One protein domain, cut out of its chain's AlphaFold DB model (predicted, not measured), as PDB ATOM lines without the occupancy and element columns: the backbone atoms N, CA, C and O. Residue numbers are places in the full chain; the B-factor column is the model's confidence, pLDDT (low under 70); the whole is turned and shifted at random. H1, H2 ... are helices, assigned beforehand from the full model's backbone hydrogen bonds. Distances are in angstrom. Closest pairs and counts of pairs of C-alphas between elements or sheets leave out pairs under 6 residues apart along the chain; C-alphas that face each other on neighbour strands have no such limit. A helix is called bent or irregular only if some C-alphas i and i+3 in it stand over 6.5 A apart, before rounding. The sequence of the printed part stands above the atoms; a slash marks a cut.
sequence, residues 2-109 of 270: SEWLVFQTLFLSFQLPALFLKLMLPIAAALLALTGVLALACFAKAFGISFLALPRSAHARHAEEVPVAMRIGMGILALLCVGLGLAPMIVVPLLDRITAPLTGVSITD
ATOM      1  N   SER A   2      27.743  -7.071  -4.398       86.19
ATOM      2  CA  SER A   2      28.278  -8.132  -3.529       86.19
ATOM      3  C   SER A   2      28.030  -9.544  -4.070       86.19
ATOM      4  O   SER A   2      28.974 -10.304  -4.229       86.19
ATOM      5  N   GLU A   3      26.790  -9.879  -4.428       89.38
ATOM      6  CA  GLU A   3      26.446 -11.210  -4.950       89.38
ATOM      7  C   GLU A   3      27.173 -11.530  -6.265       89.38
ATOM      8  O   GLU A   3      27.717 -12.618  -6.427       89.38
ATOM      9  N   TRP A   4      27.275 -10.550  -7.171       88.31
ATOM     10  CA  TRP A   4      28.055 -10.697  -8.403       88.31
ATOM     11  C   TRP A   4      29.537 -10.969  -8.111       88.31
ATOM     12  O   TRP A   4      30.116 -11.850  -8.737       88.31
ATOM     13  N   LEU A   5      30.140 -10.292  -7.125       87.12
ATOM     14  CA  LEU A   5      31.521 -10.564  -6.711       87.12
ATOM     15  C   LEU A   5      31.695 -11.985  -6.169       87.12
ATOM     16  O   LEU A   5      32.677 -12.636  -6.511       87.12
ATOM     17  N   VAL A   6      30.732 -12.492  -5.393       89.56
ATOM     18  CA  VAL A   6      30.759 -13.885  -4.915       89.56
ATOM     19  C   VAL A   6      30.718 -14.862  -6.093       89.56
ATOM     20  O   VAL A   6      31.509 -15.804  -6.126       89.56
ATOM     21  N   PHE A   7      29.869 -14.618  -7.098       89.50
ATOM     22  CA  PHE A   7      29.868 -15.420  -8.327       89.50
ATOM     23  C   PHE A   7      31.213 -15.371  -9.056       89.50
ATOM     24  O   PHE A   7      31.720 -16.421  -9.451       89.50
ATOM     25  N   GLN A   8      31.822 -14.189  -9.189       86.44
ATOM     26  CA  GLN A   8      33.146 -14.058  -9.805       86.44
ATOM     27  C   GLN A   8      34.204 -14.854  -9.037       86.44
ATOM     28  O   GLN A   8      34.975 -15.590  -9.648       86.44
ATOM     29  N   THR A   9      34.208 -14.798  -7.702       86.44
ATOM     30  CA  THR A   9      35.123 -15.607  -6.885       86.44
ATOM     31  C   THR A   9      34.919 -17.105  -7.114       86.44
ATOM     32  O   THR A   9      35.900 -17.834  -7.275       86.44
ATOM     33  N   LEU A  10      33.670 -17.577  -7.180       87.69
ATOM     34  CA  LEU A  10      33.371 -18.986  -7.451       87.69
ATOM     35  C   LEU A  10      33.854 -19.411  -8.844       87.69
ATOM     36  O   LEU A  10      34.447 -20.481  -8.977       87.69
ATOM     37  N   PHE A  11      33.649 -18.576  -9.866       84.88
ATOM     38  CA  PHE A  11      34.055 -18.878 -11.242       84.88
ATOM     39  C   PHE A  11      35.571 -18.827 -11.451       84.88
ATOM     40  O   PHE A  11      36.123 -19.720 -12.092       84.88
ATOM     41  N   LEU A  12      36.267 -17.860 -10.855       81.56
ATOM     42  CA  LEU A  12      37.732 -17.778 -10.922       81.56
ATOM     43  C   LEU A  12      38.407 -18.944 -10.182       81.56
ATOM     44  O   LEU A  12      39.459 -19.427 -10.601       81.56
ATOM     45  N   SER A  13      37.768 -19.468  -9.131       82.06
ATOM     46  CA  SER A  13      38.289 -20.598  -8.348       82.06
ATOM     47  C   SER A  13      38.318 -21.934  -9.111       82.06
ATOM     48  O   SER A  13      38.959 -22.881  -8.653       82.06
ATOM     49  N   PHE A  14      37.696 -22.036 -10.294       76.19
ATOM     50  CA  PHE A  14      37.766 -23.244 -11.138       76.19
ATOM     51  C   PHE A  14      39.159 -23.535 -11.705       76.19
ATOM     52  O   PHE A  14      39.420 -24.661 -12.140       76.19
ATOM     53  N   GLN A  15      40.056 -22.546 -11.695       74.12
ATOM     54  CA  GLN A  15      41.436 -22.702 -12.158       74.12
ATOM     55  C   GLN A  15      42.287 -23.562 -11.205       74.12
ATOM     56  O   GLN A  15      43.389 -23.974 -11.563       74.12
ATOM     57  N   LEU A  16      41.780 -23.885 -10.008       77.06
ATOM     58  CA  LEU A  16      42.482 -24.719  -9.037       77.06
ATOM     59  C   LEU A  16      42.527 -26.202  -9.475       77.06
ATOM     60  O   LEU A  16      41.536 -26.742  -9.978       77.06
ATOM     61  N   PRO A  17      43.653 -26.911  -9.258       75.12
ATOM     62  CA  PRO A  17      43.856 -28.269  -9.771       75.12
ATOM     63  C   PRO A  17      43.042 -29.363  -9.053       75.12
ATOM     64  O   PRO A  17      42.951 -30.481  -9.558       75.12
ATOM     65  N   ALA A  18      42.421 -29.080  -7.903       85.12
ATOM     66  CA  ALA A  18      41.714 -30.086  -7.109       85.12
ATOM     67  C   ALA A  18      40.349 -30.477  -7.715       85.12
ATOM     68  O   ALA A  18      39.439 -29.653  -7.821       85.12
ATOM     69  N   LEU A  19      40.170 -31.768  -8.031       84.25
ATOM     70  CA  LEU A  19      38.931 -32.320  -8.604       84.25
ATOM     71  C   LEU A  19      37.696 -32.046  -7.731       84.25
ATOM     72  O   LEU A  19      36.638 -31.693  -8.246       84.25
ATOM     73  N   PHE A  20      37.839 -32.168  -6.410       87.06
ATOM     74  CA  PHE A  20      36.755 -31.920  -5.459       87.06
ATOM     75  C   PHE A  20      36.193 -30.492  -5.574       87.06
ATOM     76  O   PHE A  20      34.978 -30.307  -5.617       87.06
ATOM     77  N   LEU A  21      37.066 -29.485  -5.708       85.31
ATOM     78  CA  LEU A  21      36.650 -28.088  -5.862       85.31
ATOM     79  C   LEU A  21      35.915 -27.861  -7.186       85.31
ATOM     80  O   LEU A  21      34.888 -27.187  -7.198       85.31
ATOM     81  N   LYS A  22      36.364 -28.488  -8.280       84.44
ATOM     82  CA  LYS A  22      35.698 -28.390  -9.590       84.44
ATOM     83  C   LYS A  22      34.268 -28.939  -9.589       84.44
ATOM     84  O   LYS A  22      33.449 -28.465 -10.369       84.44
ATOM     85  N   LEU A  23      33.962 -29.907  -8.722       86.81
ATOM     86  CA  LEU A  23      32.608 -30.454  -8.568       86.81
ATOM     87  C   LEU A  23      31.749 -29.638  -7.593       86.81
ATOM     88  O   LEU A  23      30.562 -29.447  -7.844       86.81
ATOM     89  N   MET A  24      32.329 -29.135  -6.501       89.69
ATOM     90  CA  MET A  24      31.586 -28.393  -5.472       89.69
ATOM     91  C   MET A  24      31.268 -26.945  -5.868       89.69
ATOM     92  O   MET A  24      30.183 -26.458  -5.560       89.69
ATOM     93  N   LEU A  25      32.171 -26.254  -6.573       90.12
ATOM     94  CA  LEU A  25      31.985 -24.852  -6.975       90.12
ATOM     95  C   LEU A  25      30.734 -24.598  -7.842       90.12
ATOM     96  O   LEU A  25      29.993 -23.666  -7.519       90.12
ATOM     97  N   PRO A  26      30.425 -25.389  -8.892       90.00
ATOM     98  CA  PRO A  26      29.204 -25.173  -9.667       90.00
ATOM     99  C   PRO A  26      27.942 -25.473  -8.854       90.00
ATOM    100  O   PRO A  26      26.936 -24.788  -9.027       90.00
ATOM    101  N   ILE A  27      27.990 -26.438  -7.929       92.25
ATOM    102  CA  ILE A  27      26.876 -26.716  -7.009       92.25
ATOM    103  C   ILE A  27      26.654 -25.517  -6.081       92.25
ATOM    104  O   ILE A  27      25.521 -25.070  -5.917       92.25
ATOM    105  N   ALA A  28      27.726 -24.949  -5.521       92.56
ATOM    106  CA  ALA A  28      27.652 -23.751  -4.691       92.56
ATOM    107  C   ALA A  28      27.098 -22.548  -5.472       92.56
ATOM    108  O   ALA A  28      26.219 -21.850  -4.970       92.56
ATOM    109  N   ALA A  29      27.542 -22.343  -6.716       92.69
ATOM    110  CA  ALA A  29      27.013 -21.297  -7.589       92.69
ATOM    111  C   ALA A  29      25.521 -21.513  -7.905       92.69
ATOM    112  O   ALA A  29      24.738 -20.567  -7.850       92.69
ATOM    113  N   ALA A  30      25.099 -22.751  -8.177       93.69
ATOM    114  CA  ALA A  30      23.695 -23.080  -8.419       93.69
ATOM    115  C   ALA A  30      22.820 -22.836  -7.178       93.69
ATOM    116  O   ALA A  30      21.729 -22.279  -7.295       93.69
ATOM    117  N   LEU A  31      23.304 -23.202  -5.986       94.25
ATOM    118  CA  LEU A  31      22.617 -22.919  -4.724       94.25
ATOM    119  C   LEU A  31      22.528 -21.414  -4.460       94.25
ATOM    120  O   LEU A  31      21.454 -20.933  -4.102       94.25
ATOM    121  N   LEU A  32      23.607 -20.663  -4.696       94.62
ATOM    122  CA  LEU A  32      23.604 -19.206  -4.571       94.62
ATOM    123  C   LEU A  32      22.573 -18.579  -5.520       94.62
ATOM    124  O   LEU A  32      21.717 -17.816  -5.074       94.62
ATOM    125  N   ALA A  33      22.564 -18.988  -6.792       94.56
ATOM    126  CA  ALA A  33      21.582 -18.531  -7.775       94.56
ATOM    127  C   ALA A  33      20.142 -18.861  -7.353       94.56
ATOM    128  O   ALA A  33      19.251 -18.014  -7.450       94.56
ATOM    129  N   LEU A  34      19.911 -20.065  -6.823       93.44
ATOM    130  CA  LEU A  34      18.611 -20.455  -6.285       93.44
ATOM    131  C   LEU A  34      18.187 -19.541  -5.124       93.44
ATOM    132  O   LEU A  34      17.039 -19.093  -5.093       93.44
ATOM    133  N   THR A  35      19.096 -19.227  -4.193       94.12
ATOM    134  CA  THR A  35      18.792 -18.306  -3.086       94.12
ATOM    135  C   THR A  35      18.484 -16.891  -3.570       94.12
ATOM    136  O   THR A  35      17.525 -16.295  -3.078       94.12
ATOM    137  N   GLY A  36      19.203 -16.389  -4.579       94.12
ATOM    138  CA  GLY A  36      18.936 -15.087  -5.194       94.12
ATOM    139  C   GLY A  36      17.537 -15.016  -5.814       94.12
ATOM    140  O   GLY A  36      16.773 -14.088  -5.542       94.12
ATOM    141  N   VAL A  37      17.131 -16.046  -6.566       93.31
ATOM    142  CA  VAL A  37      15.779 -16.126  -7.153       93.31
ATOM    143  C   VAL A  37      14.695 -16.189  -6.072       93.31
ATOM    144  O   VAL A  37      13.674 -15.502  -6.177       93.31
ATOM    145  N   LEU A  38      14.898 -16.976  -5.013       92.88
ATOM    146  CA  LEU A  38      13.951 -17.052  -3.896       92.88
ATOM    147  C   LEU A  38      13.844 -15.722  -3.136       92.88
ATOM    148  O   LEU A  38      12.738 -15.331  -2.750       92.88
ATOM    149  N   ALA A  39      14.954 -15.004  -2.967       94.75
ATOM    150  CA  ALA A  39      14.962 -13.673  -2.371       94.75
ATOM    151  C   ALA A  39      14.173 -12.673  -3.232       94.75
ATOM    152  O   ALA A  39      13.301 -11.975  -2.711       94.75
ATOM    153  N   LEU A  40      14.389 -12.666  -4.553       94.19
ATOM    154  CA  LEU A  40      13.618 -11.838  -5.489       94.19
ATOM    155  C   LEU A  40      12.117 -12.145  -5.421       94.19
ATOM    156  O   LEU A  40      11.305 -11.226  -5.316       94.19
ATOM    157  N   ALA A  41      11.735 -13.425  -5.411       93.62
ATOM    158  CA  ALA A  41      10.338 -13.832  -5.267       93.62
ATOM    159  C   ALA A  41       9.735 -13.380  -3.923       93.62
ATOM    160  O   ALA A  41       8.566 -12.991  -3.868       93.62
ATOM    161  N   CYS A  42      10.524 -13.397  -2.845       93.75
ATOM    162  CA  CYS A  42      10.112 -12.908  -1.530       93.75
ATOM    163  C   CYS A  42       9.847 -11.395  -1.540       93.75
ATOM    164  O   CYS A  42       8.785 -10.964  -1.088       93.75
ATOM    165  N   PHE A  43      10.753 -10.594  -2.107       94.69
ATOM    166  CA  PHE A  43      10.563  -9.143  -2.210       94.69
ATOM    167  C   PHE A  43       9.420  -8.772  -3.156       94.69
ATOM    168  O   PHE A  43       8.610  -7.913  -2.812       94.69
ATOM    169  N   ALA A  44       9.282  -9.463  -4.292       94.38
ATOM    170  CA  ALA A  44       8.158  -9.276  -5.209       94.38
ATOM    171  C   ALA A  44       6.816  -9.563  -4.518       94.38
ATOM    172  O   ALA A  44       5.870  -8.787  -4.636       94.38
ATOM    173  N   LYS A  45       6.751 -10.644  -3.732       94.25
ATOM    174  CA  LYS A  45       5.589 -10.971  -2.901       94.25
ATOM    175  C   LYS A  45       5.321  -9.893  -1.853       94.25
ATOM    176  O   LYS A  45       4.176  -9.477  -1.705       94.25
ATOM    177  N   ALA A  46       6.338  -9.494  -1.091       94.12
ATOM    178  CA  ALA A  46       6.188  -8.522  -0.013       94.12
ATOM    179  C   ALA A  46       5.678  -7.186  -0.563       94.12
ATOM    180  O   ALA A  46       4.678  -6.661  -0.085       94.12
ATOM    181  N   PHE A  47       6.296  -6.694  -1.635       93.88
ATOM    182  CA  PHE A  47       5.885  -5.454  -2.276       93.88
ATOM    183  C   PHE A  47       4.490  -5.562  -2.908       93.88
ATOM    184  O   PHE A  47       3.625  -4.728  -2.645       93.88
ATOM    185  N   GLY A  48       4.239  -6.623  -3.683       92.25
ATOM    186  CA  GLY A  48       2.966  -6.829  -4.373       92.25
ATOM    187  C   GLY A  48       1.777  -6.943  -3.419       92.25
ATOM    188  O   GLY A  48       0.732  -6.349  -3.658       92.25
ATOM    189  N   ILE A  49       1.933  -7.659  -2.307       91.06
ATOM    190  CA  ILE A  49       0.827  -7.917  -1.374       91.06
ATOM    191  C   ILE A  49       0.631  -6.771  -0.379       91.06
ATOM    192  O   ILE A  49      -0.473  -6.605   0.133       91.06
ATOM    193  N   SER A  50       1.666  -5.978  -0.095       90.25
ATOM    194  CA  SER A  50       1.552  -4.833   0.813       90.25
ATOM    195  C   SER A  50       1.112  -3.548   0.113       90.25
ATOM    196  O   SER A  50       0.292  -2.828   0.673       90.25
ATOM    197  N   PHE A  51       1.632  -3.253  -1.085       90.31
ATOM    198  CA  PHE A  51       1.446  -1.944  -1.731       90.31
ATOM    199  C   PHE A  51       0.534  -1.963  -2.960       90.31
ATOM    200  O   PHE A  51      -0.074  -0.941  -3.266       90.31
ATOM    201  N   LEU A  52       0.424  -3.091  -3.671       89.19
ATOM    202  CA  LEU A  52      -0.442  -3.198  -4.857       89.19
ATOM    203  C   LEU A  52      -1.820  -3.792  -4.530       89.19
ATOM    204  O   LEU A  52      -2.681  -3.855  -5.408       89.19
ATOM    205  N   ALA A  53      -2.023  -4.222  -3.283       86.88
ATOM    206  CA  ALA A  53      -3.198  -4.970  -2.878       86.88
ATOM    207  C   ALA A  53      -4.366  -4.117  -2.379       86.88
ATOM    208  O   ALA A  53      -4.200  -2.988  -1.918       86.88
ATOM    209  N   LEU A  54      -5.573  -4.689  -2.417       87.31
ATOM    210  CA  LEU A  54      -6.765  -4.045  -1.858       87.31
ATOM    211  C   LEU A  54      -6.778  -4.156  -0.321       87.31
ATOM    212  O   LEU A  54      -6.459  -5.215   0.229       87.31
ATOM    213  N   PRO A  55      -7.236  -3.121   0.410       88.12
ATOM    214  CA  PRO A  55      -7.280  -3.156   1.868       88.12
ATOM    215  C   PRO A  55      -8.287  -4.205   2.361       88.12
ATOM    216  O   PRO A  55      -9.493  -4.111   2.114       88.12
ATOM    217  N   ARG A  56      -7.791  -5.212   3.092       86.25
ATOM    218  CA  ARG A  56      -8.599  -6.340   3.605       86.25
ATOM    219  C   ARG A  56      -9.135  -6.142   5.020       86.25
ATOM    220  O   ARG A  56     -10.014  -6.889   5.441       86.25
ATOM    221  N   SER A  57      -8.611  -5.162   5.750       88.25
ATOM    222  CA  SER A  57      -9.017  -4.832   7.116       88.25
ATOM    223  C   SER A  57      -9.318  -3.340   7.244       88.25
ATOM    224  O   SER A  57      -8.860  -2.529   6.437       88.25
ATOM    225  N   ALA A  58     -10.083  -2.969   8.275       87.81
ATOM    226  CA  ALA A  58     -10.340  -1.564   8.584       87.81
ATOM    227  C   ALA A  58      -9.037  -0.800   8.871       87.81
ATOM    228  O   ALA A  58      -8.876   0.313   8.385       87.81
ATOM    229  N   HIS A  59      -8.084  -1.428   9.568       88.94
ATOM    230  CA  HIS A  59      -6.762  -0.860   9.845       88.94
ATOM    231  C   HIS A  59      -5.975  -0.564   8.563       88.94
ATOM    232  O   HIS A  59      -5.434   0.522   8.424       88.94
ATOM    233  N   ALA A  60      -5.966  -1.487   7.593       87.50
ATOM    234  CA  ALA A  60      -5.272  -1.275   6.321       87.50
ATOM    235  C   ALA A  60      -5.911  -0.161   5.475       87.50
ATOM    236  O   ALA A  60      -5.226   0.491   4.698       87.50
ATOM    237  N   ARG A  61      -7.225   0.061   5.615       88.38
ATOM    238  CA  ARG A  61      -7.935   1.137   4.907       88.38
ATOM    239  C   ARG A  61      -7.615   2.527   5.465       88.38
ATOM    240  O   ARG A  61      -7.616   3.478   4.697       88.38
ATOM    241  N   HIS A  62      -7.379   2.628   6.769       91.75
ATOM    242  CA  HIS A  62      -7.051   3.883   7.456       91.75
ATOM    243  C   HIS A  62      -5.554   3.977   7.779       91.75
ATOM    244  O   HIS A  62      -5.169   4.684   8.703       91.75
ATOM    245  N   ALA A  63      -4.712   3.215   7.078       89.38
ATOM    246  CA  ALA A  63      -3.276   3.305   7.260       89.38
ATOM    247  C   ALA A  63      -2.803   4.676   6.764       89.38
ATOM    248  O   ALA A  63      -3.033   5.037   5.610       89.38
ATOM    249  N   GLU A  64      -2.162   5.427   7.649       91.19
ATOM    250  CA  GLU A  64      -1.581   6.727   7.339       91.19
ATOM    251  C   GLU A  64      -0.066   6.617   7.189       91.19
ATOM    252  O   GLU A  64       0.579   5.685   7.679       91.19
ATOM    253  N   GLU A  65       0.504   7.588   6.483       91.56
ATOM    254  CA  GLU A  65       1.935   7.638   6.238       91.56
ATOM    255  C   GLU A  65       2.706   7.933   7.537       91.56
ATOM    256  O   GLU A  65       2.337   8.804   8.325       91.56
ATOM    257  N   VAL A  66       3.829   7.242   7.736       94.38
ATOM    258  CA  VAL A  66       4.668   7.378   8.937       94.38
ATOM    259  C   VAL A  66       5.234   8.803   9.100       94.38
ATOM    260  O   VAL A  66       5.400   9.524   8.108       94.38
ATOM    261  N   PRO A  67       5.567   9.253  10.327       96.75
ATOM    262  CA  PRO A  67       6.123  10.588  10.551       96.75
ATOM    263  C   PRO A  67       7.451  10.806   9.810       96.75
ATOM    264  O   PRO A  67       8.222   9.872   9.573       96.75
ATOM    265  N   VAL A  68       7.749  12.067   9.485       96.12
ATOM    266  CA  VAL A  68       8.918  12.460   8.672       96.12
ATOM    267  C   VAL A  68      10.239  11.955   9.262       96.12
ATOM    268  O   VAL A  68      11.098  11.504   8.513       96.12
ATOM    269  N   ALA A  69      10.382  11.941  10.592       96.94
ATOM    270  CA  ALA A  69      11.580  11.426  11.260       96.94
ATOM    271  C   ALA A  69      11.888   9.961  10.889       96.94
ATOM    272  O   ALA A  69      13.038   9.617  10.616       96.94
ATOM    273  N   MET A  70      10.860   9.108  10.796       96.62
ATOM    274  CA  MET A  70      11.020   7.709  10.387       96.62
ATOM    275  C   MET A  70      11.391   7.602   8.902       96.62
ATOM    276  O   MET A  70      12.269   6.818   8.543       96.62
ATOM    277  N   ARG A  71      10.790   8.442   8.046       96.38
ATOM    278  CA  ARG A  71      11.117   8.490   6.609       96.38
ATOM    279  C   ARG A  71      12.548   8.943   6.357       96.38
ATOM    280  O   ARG A  71      13.204   8.380   5.490       96.38
ATOM    281  N   ILE A  72      13.045   9.916   7.122       97.25
ATOM    282  CA  ILE A  72      14.444  10.359   7.040       97.25
ATOM    283  C   ILE A  72      15.375   9.199   7.402       97.25
ATOM    284  O   ILE A  72      16.310   8.929   6.655       97.25
ATOM    285  N   GLY A  73      15.089   8.462   8.483       96.62
ATOM    286  CA  GLY A  73      15.872   7.280   8.860       96.62
ATOM    287  C   GLY A  73      15.921   6.223   7.751       96.62
ATOM    288  O   GLY A  73      16.999   5.768   7.368       96.62
ATOM    289  N   MET A  74      14.766   5.889   7.168       96.25
ATOM    290  CA  MET A  74      14.685   4.966   6.027       96.25
ATOM    291  C   MET A  74      15.419   5.504   4.791       96.25
ATOM    292  O   MET A  74      16.110   4.749   4.108       96.25
ATOM    293  N   GLY A  75      15.298   6.805   4.517       96.81
ATOM    294  CA  GLY A  75      15.943   7.479   3.393       96.81
ATOM    295  C   GLY A  75      17.465   7.477   3.499       96.81
ATOM    296  O   GLY A  75      18.136   7.172   2.518       96.81
ATOM    297  N   ILE A  76      18.017   7.732   4.689       97.44
ATOM    298  CA  ILE A  76      19.464   7.658   4.940       97.44
ATOM    299  C   ILE A  76      19.975   6.241   4.666       97.44
ATOM    300  O   ILE A  76      20.948   6.077   3.932       97.44
ATOM    301  N   LEU A  77      19.304   5.214   5.197       96.62
ATOM    302  CA  LEU A  77      19.694   3.821   4.956       96.62
ATOM    303  C   LEU A  77      19.620   3.456   3.467       96.62
ATOM    304  O   LEU A  77      20.540   2.831   2.943       96.62
ATOM    305  N   ALA A  78      18.567   3.883   2.766       95.81
ATOM    306  CA  ALA A  78      18.429   3.656   1.331       95.81
ATOM    307  C   ALA A  78      19.553   4.334   0.528       95.81
ATOM    308  O   ALA A  78      20.150   3.703  -0.346       95.81
ATOM    309  N   LEU A  79      19.886   5.587   0.853       95.25
ATOM    310  CA  LEU A  79      20.982   6.322   0.221       95.25
ATOM    311  C   LEU A  79      22.336   5.660   0.477       95.25
ATOM    312  O   LEU A  79      23.131   5.542  -0.453       95.25
ATOM    313  N   LEU A  80      22.586   5.177   1.696       94.00
ATOM    314  CA  LEU A  80      23.803   4.432   2.015       94.00
ATOM    315  C   LEU A  80      23.887   3.131   1.213       94.00
ATOM    316  O   LEU A  80      24.932   2.850   0.634       94.00
ATOM    317  N   CYS A  81      22.799   2.368   1.097       93.25
ATOM    318  CA  CYS A  81      22.772   1.151   0.279       93.25
ATOM    319  C   CYS A  81      23.104   1.435  -1.194       93.25
ATOM    320  O   CYS A  81      23.901   0.715  -1.799       93.25
ATOM    321  N   VAL A  82      22.523   2.493  -1.768       92.06
ATOM    322  CA  VAL A  82      22.810   2.910  -3.149       92.06
ATOM    323  C   VAL A  82      24.257   3.384  -3.282       92.06
ATOM    324  O   VAL A  82      24.962   2.934  -4.182       92.06
ATOM    325  N   GLY A  83      24.730   4.232  -2.368       90.81
ATOM    326  CA  GLY A  83      26.099   4.748  -2.372       90.81
ATOM    327  C   GLY A  83      27.143   3.636  -2.283       90.81
ATOM    328  O   GLY A  83      28.048   3.572  -3.113       90.81
ATOM    329  N   LEU A  84      26.974   2.701  -1.343       89.44
ATOM    330  CA  LEU A  84      27.860   1.544  -1.187       89.44
ATOM    331  C   LEU A  84      27.826   0.610  -2.408       89.44
ATOM    332  O   LEU A  84      28.832  -0.014  -2.740       89.44
ATOM    333  N   GLY A  85      26.683   0.506  -3.090       87.69
ATOM    334  CA  GLY A  85      26.542  -0.314  -4.292       87.69
ATOM    335  C   GLY A  85      27.139   0.313  -5.556       87.69
ATOM    336  O   GLY A  85      27.645  -0.417  -6.407       87.69
ATOM    337  N   LEU A  86      27.072   1.640  -5.694       88.50
ATOM    338  CA  LEU A  86      27.464   2.360  -6.914       88.50
ATOM    339  C   LEU A  86      28.879   2.935  -6.881       88.50
ATOM    340  O   LEU A  86      29.422   3.212  -7.948       88.50
ATOM    341  N   ALA A  87      29.475   3.110  -5.699       87.50
ATOM    342  CA  ALA A  87      30.796   3.713  -5.533       87.50
ATOM    343  C   ALA A  87      31.859   2.682  -5.096       87.50
ATOM    344  O   ALA A  87      32.398   2.787  -3.987       87.50
ATOM    345  N   PRO A  88      32.222   1.699  -5.949       81.69
ATOM    346  CA  PRO A  88      33.293   0.754  -5.625       81.69
ATOM    347  C   PRO A  88      34.629   1.470  -5.387       81.69
ATOM    348  O   PRO A  88      35.404   1.026  -4.546       81.69
ATOM    349  N   MET A  89      34.842   2.626  -6.034       83.00
ATOM    350  CA  MET A  89      36.018   3.485  -5.858       83.00
ATOM    351  C   MET A  89      36.229   3.956  -4.410       83.00
ATOM    352  O   MET A  89      37.351   4.252  -4.026       83.00
ATOM    353  N   ILE A  90      35.163   4.044  -3.604       86.19
ATOM    354  CA  ILE A  90      35.244   4.455  -2.193       86.19
ATOM    355  C   ILE A  90      35.262   3.219  -1.294       86.19
ATOM    356  O   ILE A  90      36.044   3.139  -0.348       86.19
ATOM    357  N   VAL A  91      34.398   2.246  -1.594       86.81
ATOM    358  CA  VAL A  91      34.186   1.075  -0.737       86.81
ATOM    359  C   VAL A  91      35.390   0.138  -0.744       86.81
ATOM    360  O   VAL A  91      35.814  -0.300   0.323       86.81
ATOM    361  N   VAL A  92      35.963  -0.159  -1.915       86.50
ATOM    362  CA  VAL A  92      37.067  -1.125  -2.026       86.50
ATOM    363  C   VAL A  92      38.332  -0.623  -1.315       86.50
ATOM    364  O   VAL A  92      38.836  -1.372  -0.481       86.50
ATOM    365  N   PRO A  93      38.803   0.629  -1.500       86.31
ATOM    366  CA  PRO A  93      39.984   1.115  -0.779       86.31
ATOM    367  C   PRO A  93      39.766   1.241   0.733       86.31
ATOM    368  O   PRO A  93      40.703   1.080   1.514       86.31
ATOM    369  N   LEU A  94      38.535   1.535   1.173       87.94
ATOM    370  CA  LEU A  94      38.212   1.585   2.600       87.94
ATOM    371  C   LEU A  94      38.332   0.201   3.246       87.94
ATOM    372  O   LEU A  94      38.888   0.087   4.339       87.94
ATOM    373  N   LEU A  95      37.836  -0.837   2.567       86.88
ATOM    374  CA  LEU A  95      38.003  -2.221   3.006       86.88
ATOM    375  C   LEU A  95      39.474  -2.633   2.970       86.88
ATOM    376  O   LEU A  95      39.956  -3.226   3.930       86.88
ATOM    377  N   ASP A  96      40.194  -2.246   1.921       87.56
ATOM    378  CA  ASP A  96      41.601  -2.586   1.730       87.56
ATOM    379  C   ASP A  96      42.499  -2.077   2.866       87.56
ATOM    380  O   ASP A  96      43.343  -2.815   3.367       87.56
ATOM    381  N   ARG A  97      42.247  -0.867   3.385       86.69
ATOM    382  CA  ARG A  97      42.959  -0.336   4.568       86.69
ATOM    383  C   ARG A  97      42.841  -1.229   5.804       86.69
ATOM    384  O   ARG A  97      43.735  -1.219   6.645       86.69
ATOM    385  N   ILE A  98      41.734  -1.957   5.931       87.50
ATOM    386  CA  ILE A  98      41.459  -2.842   7.068       87.50
ATOM    387  C   ILE A  98      41.987  -4.250   6.779       87.50
ATOM    388  O   ILE A  98      42.531  -4.900   7.669       87.50
ATOM    389  N   THR A  99      41.844  -4.732   5.543       86.62
ATOM    390  CA  THR A  99      42.181  -6.112   5.178       86.62
ATOM    391  C   THR A  99      43.644  -6.305   4.804       86.62
ATOM    392  O   THR A  99      44.201  -7.340   5.154       86.62
ATOM    393  N   ALA A 100      44.288  -5.340   4.141       85.38
ATOM    394  CA  ALA A 100      45.669  -5.472   3.669       85.38
ATOM    395  C   ALA A 100      46.679  -5.762   4.799       85.38
ATOM    396  O   ALA A 100      47.533  -6.625   4.601       85.38
ATOM    397  N   PRO A 101      46.571  -5.161   6.006       84.75
ATOM    398  CA  PRO A 101      47.429  -5.531   7.135       84.75
ATOM    399  C   PRO A 101      47.200  -6.960   7.651       84.75
ATOM    400  O   PRO A 101      48.105  -7.551   8.231       84.75
ATOM    401  N   LEU A 102      45.996  -7.512   7.463       84.94
ATOM    402  CA  LEU A 102      45.613  -8.840   7.955       84.94
ATOM    403  C   LEU A 102      45.966  -9.953   6.962       84.94
ATOM    404  O   LEU A 102      46.345 -11.047   7.371       84.94
ATOM    405  N   THR A 103      45.814  -9.694   5.664       81.50
ATOM    406  CA  THR A 103      45.997 -10.694   4.599       81.50
ATOM    407  C   THR A 103      47.325 -10.554   3.863       81.50
ATOM    408  O   THR A 103      47.710 -11.469   3.138       81.50
ATOM    409  N   GLY A 104      48.020  -9.421   4.012       78.38
ATOM    410  CA  GLY A 104      49.250  -9.106   3.281       78.38
ATOM    411  C   GLY A 104      49.043  -8.864   1.781       78.38
ATOM    412  O   GLY A 104      50.015  -8.841   1.030       78.38
ATOM    413  N   VAL A 105      47.794  -8.711   1.322       78.50
ATOM    414  CA  VAL A 105      47.442  -8.543  -0.096       78.50
ATOM    415  C   VAL A 105      46.550  -7.317  -0.269       78.50
ATOM    416  O   VAL A 105      45.492  -7.239   0.353       78.50
ATOM    417  N   SER A 106      46.956  -6.407  -1.159       77.94
ATOM    418  CA  SER A 106      46.135  -5.279  -1.619       77.94
ATOM    419  C   SER A 106      45.010  -5.781  -2.529       77.94
ATOM    420  O   SER A 106      45.249  -6.418  -3.562       77.94
ATOM    421  N   ILE A 107      43.768  -5.536  -2.115       75.44
ATOM    422  CA  ILE A 107      42.537  -5.843  -2.853       75.44
ATOM    423  C   ILE A 107      42.292  -4.772  -3.919       75.44
ATOM    424  O   ILE A 107      41.818  -5.089  -5.011       75.44
ATOM    425  N   THR A 108      42.653  -3.522  -3.619       74.50
ATOM    426  CA  THR A 108      42.492  -2.360  -4.503       74.50
ATOM    427  C   THR A 108      43.124  -2.625  -5.868       74.50
ATOM    428  O   THR A 108      42.440  -2.515  -6.883       74.50
ATOM    429  N   ASP A 109      44.373  -3.094  -5.888       69.25
ATOM    430  CA  ASP A 109      45.147  -3.277  -7.126       69.25
ATOM    431  C   ASP A 109      44.662  -4.448  -7.992       69.25
ATOM    432  O   ASP A 109      44.956  -4.513  -9.182       69.25
TER     433      ASP A 109
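What this domain is: This is residues 2 to 109 of the 270 residues of an uncharacterized protein of Nitrospira sp (UniProt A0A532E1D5). The model is a long, open U of helices: one limb is a hairpin in which the short H1 folds back along the beginning of the long H2, and the other limb is H4 followed by H5. The two limbs are joined at one far end by a stretch holding the tiny H3, and the space between H2 and H4 is empty. The printed part has 108 residues with five named helices, in the order H1, H2, H3, H4, H5, and no named strand; the class is all helix. It is extended, with a radius of gyration of the C-alphas of 20.9 A, and only just flat, spanning 63 by 34 by 19 A.

Where its parts are: H1, residues 2 to 15, begins at C-alpha 2 (28.278, -8.132, -3.529) and is 21.4 A long from first to last C-alpha. H2, residues 19 to 51, is the longest helix at 48.7 A and ends at C-alpha 51 (1.446, -1.944, -1.731). H3, residues 58 to 61, has four residues. H4, residues 68 to 86, measures 26.2 A. H5, residues 88 to 103, measures 19.9 A and ends at C-alpha 103 (45.997, -10.694, 4.599). H5 is irregular, but only just, with C-alphas 98 and 101 6.55 A apart, and it has a kink of 39 degrees near residue 97.

How they stand to each other: H1 and H2 form a helical hairpin and touch, with a shallow tilt of 15 degrees, opposite ways. Their closest C-alphas, those of Phe 14 and Lys 22, are 5.8 A apart, and H2 touches H1 with residues 21 to 29 alone. H3 touches no helix. H4 and H5 are close but not clearly touching, their closest C-alphas being those of Leu 84 and Val 91 at 6.4 A; their lines are about perpendicular, only just, at 73 degrees. H1 and H4 are only just apart, at 8.0 A; H2 is apart from both H4 and H5. In H4 every O i to N i+4 pair is within hydrogen-bond range; the counts are 8 of 10 in H1, 27 of 29 in H2 and 8 of 12 in H5, while H3 is too short for such a pair.

The domain as a whole: The C-alphas of Pro 17 and Ala 58, the two farthest apart, are 63.1 A from each other, and those of Ser 2 and Asp 109 are 17.9 A apart. Residues 15 to 20, 37 to 49 and 64 to 82 stand free. The printed part has no cut. The links H1 to H2 and H4 to H5 are tight, the links H2 to H3 and H3 to H4 are short, and no link is long. The mean pLDDT of the printed part is 88.9, and residue 109 is under 70.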